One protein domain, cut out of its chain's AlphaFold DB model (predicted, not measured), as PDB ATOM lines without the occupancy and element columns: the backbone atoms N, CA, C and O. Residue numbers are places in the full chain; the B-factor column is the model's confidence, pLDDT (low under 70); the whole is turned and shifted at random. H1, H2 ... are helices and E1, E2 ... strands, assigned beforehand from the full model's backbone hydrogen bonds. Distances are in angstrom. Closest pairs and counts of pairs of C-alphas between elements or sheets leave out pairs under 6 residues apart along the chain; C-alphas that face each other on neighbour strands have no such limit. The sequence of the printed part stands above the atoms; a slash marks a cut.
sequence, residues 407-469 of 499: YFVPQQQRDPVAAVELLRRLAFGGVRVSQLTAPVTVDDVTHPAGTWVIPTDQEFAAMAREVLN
ATOM      1  N   TYR A 407      11.246 -21.880 -37.443       97.12
ATOM      2  CA  TYR A 407      10.652 -20.717 -36.785       97.12
ATOM      3  C   TYR A 407       9.203 -21.026 -36.420       97.12
ATOM      4  O   TYR A 407       8.418 -21.395 -37.294       97.12
ATOM      5  N   PHE A 408       8.841 -20.855 -35.150       96.44
ATOM      6  CA  PHE A 408       7.463 -20.991 -34.679       96.44
ATOM      7  C   PHE A 408       6.801 -19.614 -34.625       96.44
ATOM      8  O   PHE A 408       7.306 -18.701 -33.977       96.44
ATOM      9  N   VAL A 409       5.653 -19.476 -35.284       96.56
ATOM     10  CA  VAL A 409       4.862 -18.241 -35.328       96.56
ATOM     11  C   VAL A 409       3.511 -18.511 -34.656       96.56
ATOM     12  O   VAL A 409       2.635 -19.143 -35.258       96.56
ATOM     13  N   PRO A 410       3.321 -18.080 -33.392       94.06
ATOM     14  CA  PRO A 410       2.061 -18.261 -32.680       94.06
ATOM     15  C   PRO A 410       0.909 -17.541 -33.384       94.06
ATOM     16  O   PRO A 410       1.056 -16.406 -33.833       94.06
ATOM     17  N   GLN A 411      -0.269 -18.163 -33.432       93.50
ATOM     18  CA  GLN A 411      -1.457 -17.505 -33.991       93.50
ATOM     19  C   GLN A 411      -1.959 -16.371 -33.094       93.50
ATOM     20  O   GLN A 411      -2.408 -15.335 -33.577       93.50
ATOM     21  N   GLN A 412      -1.884 -16.570 -31.777       90.75
ATOM     22  CA  GLN A 412      -2.272 -15.574 -30.788       90.75
ATOM     23  C   GLN A 412      -1.062 -14.709 -30.448       90.75
ATOM     24  O   GLN A 412      -0.172 -15.118 -29.706       90.75
ATOM     25  N   GLN A 413      -1.030 -13.510 -31.013       92.44
ATOM     26  CA  GLN A 413      -0.018 -12.495 -30.746       92.44
ATOM     27  C   GLN A 413      -0.636 -11.102 -30.888       92.44
ATOM     28  O   GLN A 413      -1.800 -10.975 -31.264       92.44
ATOM     29  N   ARG A 414       0.131 -10.052 -30.570       95.50
ATOM     30  CA  ARG A 414      -0.352  -8.660 -30.567       95.50
ATOM     31  C   ARG A 414      -0.978  -8.236 -31.902       95.50
ATOM     32  O   ARG A 414      -1.965  -7.510 -31.883       95.50
ATOM     33  N   ASP A 415      -0.399  -8.675 -33.019       95.44
ATOM     34  CA  ASP A 415      -0.909  -8.418 -34.369       95.44
ATOM     35  C   ASP A 415      -0.954  -9.726 -35.184       95.44
ATOM     36  O   ASP A 415       0.013 -10.089 -35.862       95.44
ATOM     37  N   PRO A 416      -2.057 -10.489 -35.097       93.62
ATOM     38  CA  PRO A 416      -2.175 -11.760 -35.801       93.62
ATOM     39  C   PRO A 416      -2.298 -11.582 -37.323       93.62
ATOM     40  O   PRO A 416      -1.987 -12.508 -38.069       93.62
ATOM     41  N   VAL A 417      -2.730 -10.409 -37.802       94.75
ATOM     42  CA  VAL A 417      -2.883 -10.140 -39.239       94.75
ATOM     43  C   VAL A 417      -1.516  -9.926 -39.880       94.75
ATOM     44  O   VAL A 417      -1.238 -10.538 -40.911       94.75
ATOM     45  N   ALA A 418      -0.638  -9.142 -39.247       94.06
ATOM     46  CA  ALA A 418       0.734  -8.948 -39.719       94.06
ATOM     47  C   ALA A 418       1.517 -10.269 -39.782       94.06
ATOM     48  O   ALA A 418       2.247 -10.515 -40.742       94.06
ATOM     49  N   ALA A 419       1.316 -11.159 -38.804       94.94
ATOM     50  CA  ALA A 419       1.928 -12.484 -38.809       94.94
ATOM     51  C   ALA A 419       1.472 -13.339 -40.002       94.94
ATOM     52  O   ALA A 419       2.296 -13.958 -40.671       94.94
ATOM     53  N   VAL A 420       0.169 -13.343 -40.306       95.44
ATOM     54  CA  VAL A 420      -0.364 -14.035 -41.490       95.44
ATOM     55  C   VAL A 420       0.188 -13.426 -42.776       95.44
ATOM     56  O   VAL A 420       0.522 -14.169 -43.698       95.44
ATOM     57  N   GLU A 421       0.307 -12.101 -42.850       95.44
ATOM     58  CA  GLU A 421       0.830 -11.434 -44.039       95.44
ATOM     59  C   GLU A 421       2.300 -11.783 -44.281       95.44
ATOM     60  O   GLU A 421       2.637 -12.212 -45.382       95.44
ATOM     61  N   LEU A 422       3.149 -11.729 -43.250       95.25
ATOM     62  CA  LEU A 422       4.542 -12.185 -43.316       95.25
ATOM     63  C   LEU A 422       4.642 -13.612 -43.877       95.25
ATOM     64  O   LEU A 422       5.390 -13.860 -44.822       95.25
ATOM     65  N   LEU A 423       3.854 -14.544 -43.330       96.75
ATOM     66  CA  LEU A 423       3.838 -15.936 -43.784       96.75
ATOM     67  C   LEU A 423       3.379 -16.062 -45.241       96.75
ATOM     68  O   LEU A 423       3.961 -16.836 -45.999       96.75
ATOM     69  N   ARG A 424       2.367 -15.291 -45.656       96.69
ATOM     70  CA  ARG A 424       1.900 -15.259 -47.047       96.69
ATOM     71  C   ARG A 424       2.964 -14.723 -47.995       96.69
ATOM     72  O   ARG A 424       3.121 -15.294 -49.068       96.69
ATOM     73  N   ARG A 425       3.692 -13.665 -47.621       96.31
ATOM     74  CA  ARG A 425       4.772 -13.094 -48.445       96.31
ATOM     75  C   ARG A 425       5.921 -14.074 -48.627       96.31
ATOM     76  O   ARG A 425       6.322 -14.334 -49.758       96.31
ATOM     77  N   LEU A 426       6.377 -14.690 -47.536       97.00
ATOM     78  CA  LEU A 426       7.416 -15.718 -47.588       97.00
ATOM     79  C   LEU A 426       6.973 -16.919 -48.441       97.00
ATOM     80  O   LEU A 426       7.723 -17.355 -49.314       97.00
ATOM     81  N   ALA A 427       5.740 -17.402 -48.259       97.31
ATOM     82  CA  ALA A 427       5.190 -18.499 -49.055       97.31
ATOM     83  C   ALA A 427       5.027 -18.150 -50.538       97.31
ATOM     84  O   ALA A 427       5.301 -18.988 -51.395       97.31
ATOM     85  N   PHE A 428       4.635 -16.914 -50.856       97.38
ATOM     86  CA  PHE A 428       4.559 -16.433 -52.236       97.38
ATOM     87  C   PHE A 428       5.933 -16.469 -52.920       97.38
ATOM     88  O   PHE A 428       6.022 -16.848 -54.084       97.38
ATOM     89  N   GLY A 429       6.999 -16.150 -52.179       95.06
ATOM     90  CA  GLY A 429       8.389 -16.273 -52.631       95.06
ATOM     91  C   GLY A 429       8.961 -17.698 -52.612       95.06
ATOM     92  O   GLY A 429      10.147 -17.884 -52.875       95.06
ATOM     93  N   GLY A 430       8.146 -18.710 -52.292       96.25
ATOM     94  CA  GLY A 430       8.517 -20.127 -52.319       96.25
ATOM     95  C   GLY A 430       8.954 -20.729 -50.979       96.25
ATOM     96  O   GLY A 430       9.273 -21.914 -50.939       96.25
ATOM     97  N   VAL A 431       8.959 -19.974 -49.875       97.94
ATOM     98  CA  VAL A 431       9.283 -20.528 -48.551       97.94
ATOM     99  C   VAL A 431       8.110 -21.364 -48.034       97.94
ATOM    100  O   VAL A 431       7.020 -20.863 -47.772       97.94
ATOM    101  N   ARG A 432       8.334 -22.657 -47.816       97.62
ATOM    102  CA  ARG A 432       7.363 -23.581 -47.230       97.62
ATOM    103  C   ARG A 432       6.992 -23.151 -45.810       97.62
ATOM    104  O   ARG A 432       7.855 -23.037 -44.941       97.62
ATOM    105  N   VAL A 433       5.689 -23.015 -45.574       97.88
ATOM    106  CA  VAL A 433       5.071 -22.798 -44.259       97.88
ATOM    107  C   VAL A 433       4.200 -24.011 -43.928       97.88
ATOM    108  O   VAL A 433       3.455 -24.499 -44.774       97.88
ATOM    109  N   SER A 434       4.311 -24.524 -42.707       96.69
ATOM    110  CA  SER A 434       3.549 -25.658 -42.173       96.69
ATOM    111  C   SER A 434       2.717 -25.234 -40.962       96.69
ATOM    112  O   SER A 434       2.883 -24.137 -40.431       96.69
ATOM    113  N   GLN A 435       1.821 -26.106 -40.505       96.94
ATOM    114  CA  GLN A 435       1.019 -25.889 -39.303       96.94
ATOM    115  C   GLN A 435       1.080 -27.129 -38.411       96.94
ATOM    116  O   GLN A 435       0.958 -28.250 -38.902       96.94
ATOM    117  N   LEU A 436       1.257 -26.935 -37.102       97.25
ATOM    118  CA  LEU A 436       1.235 -28.034 -36.140       97.25
ATOM    119  C   LEU A 436      -0.163 -28.656 -36.050       97.25
ATOM    120  O   LEU A 436      -1.149 -27.950 -35.841       97.25
ATOM    121  N   THR A 437      -0.246 -29.983 -36.128       97.50
ATOM    122  CA  THR A 437      -1.495 -30.743 -35.938       97.50
ATOM    123  C   THR A 437      -1.725 -31.167 -34.484       97.50
ATOM    124  O   THR A 437      -2.849 -31.483 -34.106       97.50
ATOM    125  N   ALA A 438      -0.678 -31.136 -33.658       97.50
ATOM    126  CA  ALA A 438      -0.700 -31.433 -32.230       97.50
ATOM    127  C   ALA A 438       0.294 -30.514 -31.491       97.50
ATOM    128  O   ALA A 438       1.187 -29.962 -32.139       97.50
ATOM    129  N   PRO A 439       0.163 -30.326 -30.164       96.88
ATOM    130  CA  PRO A 439       1.139 -29.564 -29.394       96.88
ATOM    131  C   PRO A 439       2.546 -30.170 -29.473       96.88
ATOM    132  O   PRO A 439       2.697 -31.392 -29.460       96.88
ATOM    133  N   VAL A 440       3.568 -29.317 -29.515       96.31
ATOM    134  CA  VAL A 440       4.987 -29.704 -29.499       96.31
ATOM    135  C   VAL A 440       5.716 -28.857 -28.462       96.31
ATOM    136  O   VAL A 440       5.523 -27.645 -28.417       96.31
ATOM    137  N   THR A 441       6.565 -29.481 -27.648       95.88
ATOM    138  CA  THR A 441       7.417 -28.784 -26.676       95.88
ATOM    139  C   THR A 441       8.861 -28.773 -27.172       95.88
ATOM    140  O   THR A 441       9.414 -29.832 -27.465       95.88
ATOM    141  N   VAL A 442       9.459 -27.584 -27.274       91.88
ATOM    142  CA  VAL A 442      10.864 -27.358 -27.652       91.88
ATOM    143  C   VAL A 442      11.468 -26.398 -26.633       91.88
ATOM    144  O   VAL A 442      10.867 -25.361 -26.371       91.88
ATOM    145  N   ASP A 443      12.615 -26.746 -26.044       88.19
ATOM    146  CA  ASP A 443      13.320 -25.925 -25.041       88.19
ATOM    147  C   ASP A 443      12.387 -25.368 -23.942       88.19
ATOM    148  O   ASP A 443      12.351 -24.170 -23.672       88.19
ATOM    149  N   ASP A 444      11.571 -26.251 -23.355       93.56
ATOM    150  CA  ASP A 444      10.557 -25.956 -22.325       93.56
ATOM    151  C   ASP A 444       9.400 -25.027 -22.757       93.56
ATOM    152  O   ASP A 444       8.496 -24.734 -21.968       93.56
ATOM    153  N   VAL A 445       9.342 -24.623 -24.028       94.12
ATOM    154  CA  VAL A 445       8.230 -23.859 -24.606       94.12
ATOM    155  C   VAL A 445       7.267 -24.808 -25.314       94.12
ATOM    156  O   VAL A 445       7.624 -25.503 -26.262       94.12
ATOM    157  N   THR A 446       6.009 -24.835 -24.865       95.56
ATOM    158  CA  THR A 446       4.951 -25.617 -25.523       95.56
ATOM    159  C   THR A 446       4.235 -24.771 -26.569       95.56
ATOM    160  O   THR A 446       3.536 -23.812 -26.245       95.56
ATOM    161  N   HIS A 447       4.365 -25.170 -27.829       96.12
ATOM    162  CA  HIS A 447       3.636 -24.610 -28.957       96.12
ATOM    163  C   HIS A 447       2.349 -25.418 -29.177       96.12
ATOM    164  O   HIS A 447       2.431 -26.624 -29.419       96.12
ATOM    165  N   PRO A 448       1.153 -24.810 -29.096       96.62
ATOM    166  CA  PRO A 448      -0.102 -25.536 -29.264       96.62
ATOM    167  C   PRO A 448      -0.321 -25.984 -30.717       96.62
ATOM    168  O   PRO A 448       0.258 -25.425 -31.657       96.62
ATOM    169  N   ALA A 449      -1.228 -26.948 -30.902       96.81
ATOM    170  CA  ALA A 449      -1.782 -27.265 -32.217       96.81
ATOM    171  C   ALA A 449      -2.311 -25.987 -32.893       96.81
ATOM    172  O   ALA A 449      -2.870 -25.105 -32.240       96.81
ATOM    173  N   GLY A 450      -2.105 -25.878 -34.200       96.00
ATOM    174  CA  GLY A 450      -2.425 -24.691 -34.981       96.00
ATOM    175  C   GLY A 450      -1.272 -23.693 -35.133       96.00
ATOM    176  O   GLY A 450      -1.332 -22.875 -36.048       96.00
ATOM    177  N   THR A 451      -0.208 -23.764 -34.324       97.31
ATOM    178  CA  THR A 451       0.976 -22.891 -34.488       97.31
ATOM    179  C   THR A 451       1.571 -23.052 -35.890       97.31
ATOM    180  O   THR A 451       1.739 -24.180 -36.360       97.31
ATOM    181  N   TRP A 452       1.883 -21.943 -36.565       97.94
ATOM    182  CA  TRP A 452       2.547 -21.985 -37.867       97.94
ATOM    183  C   TRP A 452       4.046 -22.187 -37.695       97.94
ATOM    184  O   TRP A 452       4.647 -21.683 -36.746       97.94
ATOM    185  N   VAL A 453       4.648 -22.930 -38.615       97.81
ATOM    186  CA  VAL A 453       6.052 -23.326 -38.551       97.81
ATOM    187  C   VAL A 453       6.700 -23.106 -39.908       97.81
ATOM    188  O   VAL A 453       6.204 -23.603 -40.916       97.81
ATOM    189  N   ILE A 454       7.824 -22.400 -39.935       98.38
ATOM    190  CA  ILE A 454       8.696 -22.316 -41.108       98.38
ATOM    191  C   ILE A 454       9.881 -23.248 -40.847       98.38
ATOM    192  O   ILE A 454      10.791 -22.858 -40.113       98.38
ATOM    193  N   PRO A 455       9.881 -24.486 -41.366       97.25
ATOM    194  CA  PRO A 455      11.021 -25.382 -41.199       97.25
ATOM    195  C   PRO A 455      12.211 -24.882 -42.028       97.25
ATOM    196  O   PRO A 455      12.007 -24.317 -43.098       97.25
ATOM    197  N   THR A 456      13.453 -25.070 -41.582       97.50
ATOM    198  CA  THR A 456      14.630 -24.613 -42.349       97.50
ATOM    199  C   THR A 456      15.267 -25.707 -43.206       97.50
ATOM    200  O   THR A 456      16.186 -25.418 -43.961       97.50
ATOM    201  N   ASP A 457      14.752 -26.939 -43.180       97.31
ATOM    202  CA  ASP A 457      15.166 -28.059 -44.040       97.31
ATOM    203  C   ASP A 457      14.555 -27.992 -45.460       97.31
ATOM    204  O   ASP A 457      14.009 -28.962 -45.998       97.31
ATOM    205  N   GLN A 458      14.642 -26.812 -46.067       97.88
ATOM    206  CA  GLN A 458      14.105 -26.494 -47.388       97.88
ATOM    207  C   GLN A 458      15.092 -25.651 -48.199       97.88
ATOM    208  O   GLN A 458      15.937 -24.945 -47.655       97.88
ATOM    209  N   GLU A 459      14.962 -25.712 -49.516       97.69
ATOM    210  CA  GLU A 459      15.875 -25.124 -50.493       97.69
ATOM    211  C   GLU A 459      15.980 -23.597 -50.408       97.69
ATOM    212  O   GLU A 459      17.038 -23.053 -50.710       97.69
ATOM    213  N   PHE A 460      14.924 -22.899 -49.974       97.44
ATOM    214  CA  PHE A 460      14.900 -21.431 -49.855       97.44
ATOM    215  C   PHE A 460      14.976 -20.956 -48.400       97.44
ATOM    216  O   PHE A 460      14.569 -19.841 -48.073       97.44
ATOM    217  N   ALA A 461      15.507 -21.794 -47.502       97.06
ATOM    218  CA  ALA A 461      15.653 -21.450 -46.092       97.06
ATOM    219  C   ALA A 461      16.538 -20.218 -45.854       97.06
ATOM    220  O   ALA A 461      16.323 -19.521 -44.865       97.06
ATOM    221  N   ALA A 462      17.482 -19.919 -46.752       96.88
ATOM    222  CA  ALA A 462      18.294 -18.706 -46.687       96.88
ATOM    223  C   ALA A 462      17.438 -17.429 -46.668       96.88
ATOM    224  O   ALA A 462      17.704 -16.547 -45.860       96.88
ATOM    225  N   MET A 463      16.359 -17.356 -47.458       96.75
ATOM    226  CA  MET A 463      15.438 -16.210 -47.435       96.75
ATOM    227  C   MET A 463      14.751 -16.059 -46.072       96.75
ATOM    228  O   MET A 463      14.690 -14.966 -45.514       96.75
ATOM    229  N   ALA A 464      14.259 -17.163 -45.502       96.38
ATOM    230  CA  ALA A 464      13.644 -17.136 -44.177       96.38
ATOM    231  C   ALA A 464      14.654 -16.731 -43.093       96.38
ATOM    232  O   ALA A 464      14.323 -15.935 -42.219       96.38
ATOM    233  N   ARG A 465      15.887 -17.245 -43.168       96.38
ATOM    234  CA  ARG A 465      16.968 -16.911 -42.237       96.38
ATOM    235  C   ARG A 465      17.335 -15.436 -42.310       96.38
ATOM    236  O   ARG A 465      17.325 -14.777 -41.278       96.38
ATOM    237  N   GLU A 466      17.535 -14.905 -43.509       94.50
ATOM    238  CA  GLU A 466      17.924 -13.509 -43.694       94.50
ATOM    239  C   GLU A 466      16.841 -12.534 -43.189       94.50
ATOM    240  O   GLU A 466      17.151 -11.510 -42.586       94.50
ATOM    241  N   VAL A 467      15.557 -12.871 -43.354       94.56
ATOM    242  CA  VAL A 467      14.441 -12.026 -42.891       94.56
ATOM    243  C   VAL A 467      14.155 -12.177 -41.390       94.56
ATOM    244  O   VAL A 467      13.782 -11.198 -40.742       94.56
ATOM    245  N   LEU A 468      14.277 -13.383 -40.826       95.38
ATOM    246  CA  LEU A 468      13.779 -13.697 -39.476       95.38
ATOM    247  C   LEU A 468      14.872 -13.795 -38.408       95.38
ATOM    248  O   LEU A 468      14.564 -13.705 -37.216       95.38
ATOM    249  N   ASN A 469      16.132 -14.006 -38.791       94.00
ATOM    250  CA  ASN A 469      17.227 -14.009 -37.830       94.00
ATOM    251  C   ASN A 469      17.465 -12.608 -37.270       94.00
ATOM    252  O   ASN A 469      17.226 -11.587 -37.914       94.00
TER     253      ASN A 469
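This is residues 407 to 469 of the 499 residues of the protein "Peptidase_M14 domain-containing protein" of Acidobacteria bacterium (UniProt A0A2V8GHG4). A small two-stranded antiparallel ribbon, E1 and E4, forms the middle of the domain, with the helices H1 and H2 near it toward one end and a small hairpin, E2 and E3, at the other end. The long link from H1 to E2 runs past the ribbon, and its residues 434 to 435 pair briefly with E4; residues 441 to 446 at the tip of the hairpin stick out, and so do residues 413 to 418, of which 416 to 418 belong to H1. The printed part has 63 residues, with two named helices and four named strands in the order E1, H1, E2, E3, E4, H2, and the class is mixed, helices and strands. It is compact, with a radius of gyration of the C-alphas of 11.7 A, and rounded, spanning 28 by 25 by 21 A.

E1, residues 407 to 409, and E4, residues 452 to 455, are antiparallel neighbours at 169 degrees. N 409 and O 452 are 2.8 A apart, within hydrogen-bond range, and so are N 454 and O 407 at 2.9 A. Residues 434 to 435 pair antiparallel with residues 452 to 453 of E4. H1, residues 416 to 428, and E4 are near each other, with 7 pairs of C-alphas within 10 A. The closest C-alphas of H1 and E1 are those of Ala 419 and Val 409, 7.3 A apart. H2, residues 461 to 468, has its closest C-alpha to E4 at Ala 464, 7.8 A from that of Ile 454. H2 and E1 are only just apart, at 8.1 A. H1 and H2 are close but not clearly touching, with the C-alphas of Leu 426 and Ala 464 at 7.2 A, and run opposite ways at a shallow tilt of 29 degrees. In both helices every O i to N i+4 pair is within hydrogen-bond range. E2, residues 440 to 442, and E3, residues 445 to 447, form a hairpin, antiparallel at 151 degrees; N 447 and O 440 are 2.8 A apart, within hydrogen-bond range. The closest C-alphas of E3 and E1 are those of His 447 and Phe 408, 7.8 A apart. E2 and E4 are apart.

E1 begins at C-alpha 407, (10.652, -20.717, -36.785). E4 is 9.7 A long from first to last C-alpha. H1 is 18.4 A long and starts at C-alpha 416, (-2.175, -11.760, -35.801). H2 is 10.4 A long and ends at C-alpha 468, (13.779, -13.697, -39.476). E1, E2 and E3 measure 6.5, 6.6 and 6.4 A.

The two C-alphas farthest apart, those of Phe 428 and Asp 444, are 32.0 A apart. The printed part has no cut. The link from H1 to E2, 11 residues, is long. The mean pLDDT of the printed part is 95.9, and no printed residue is under 70.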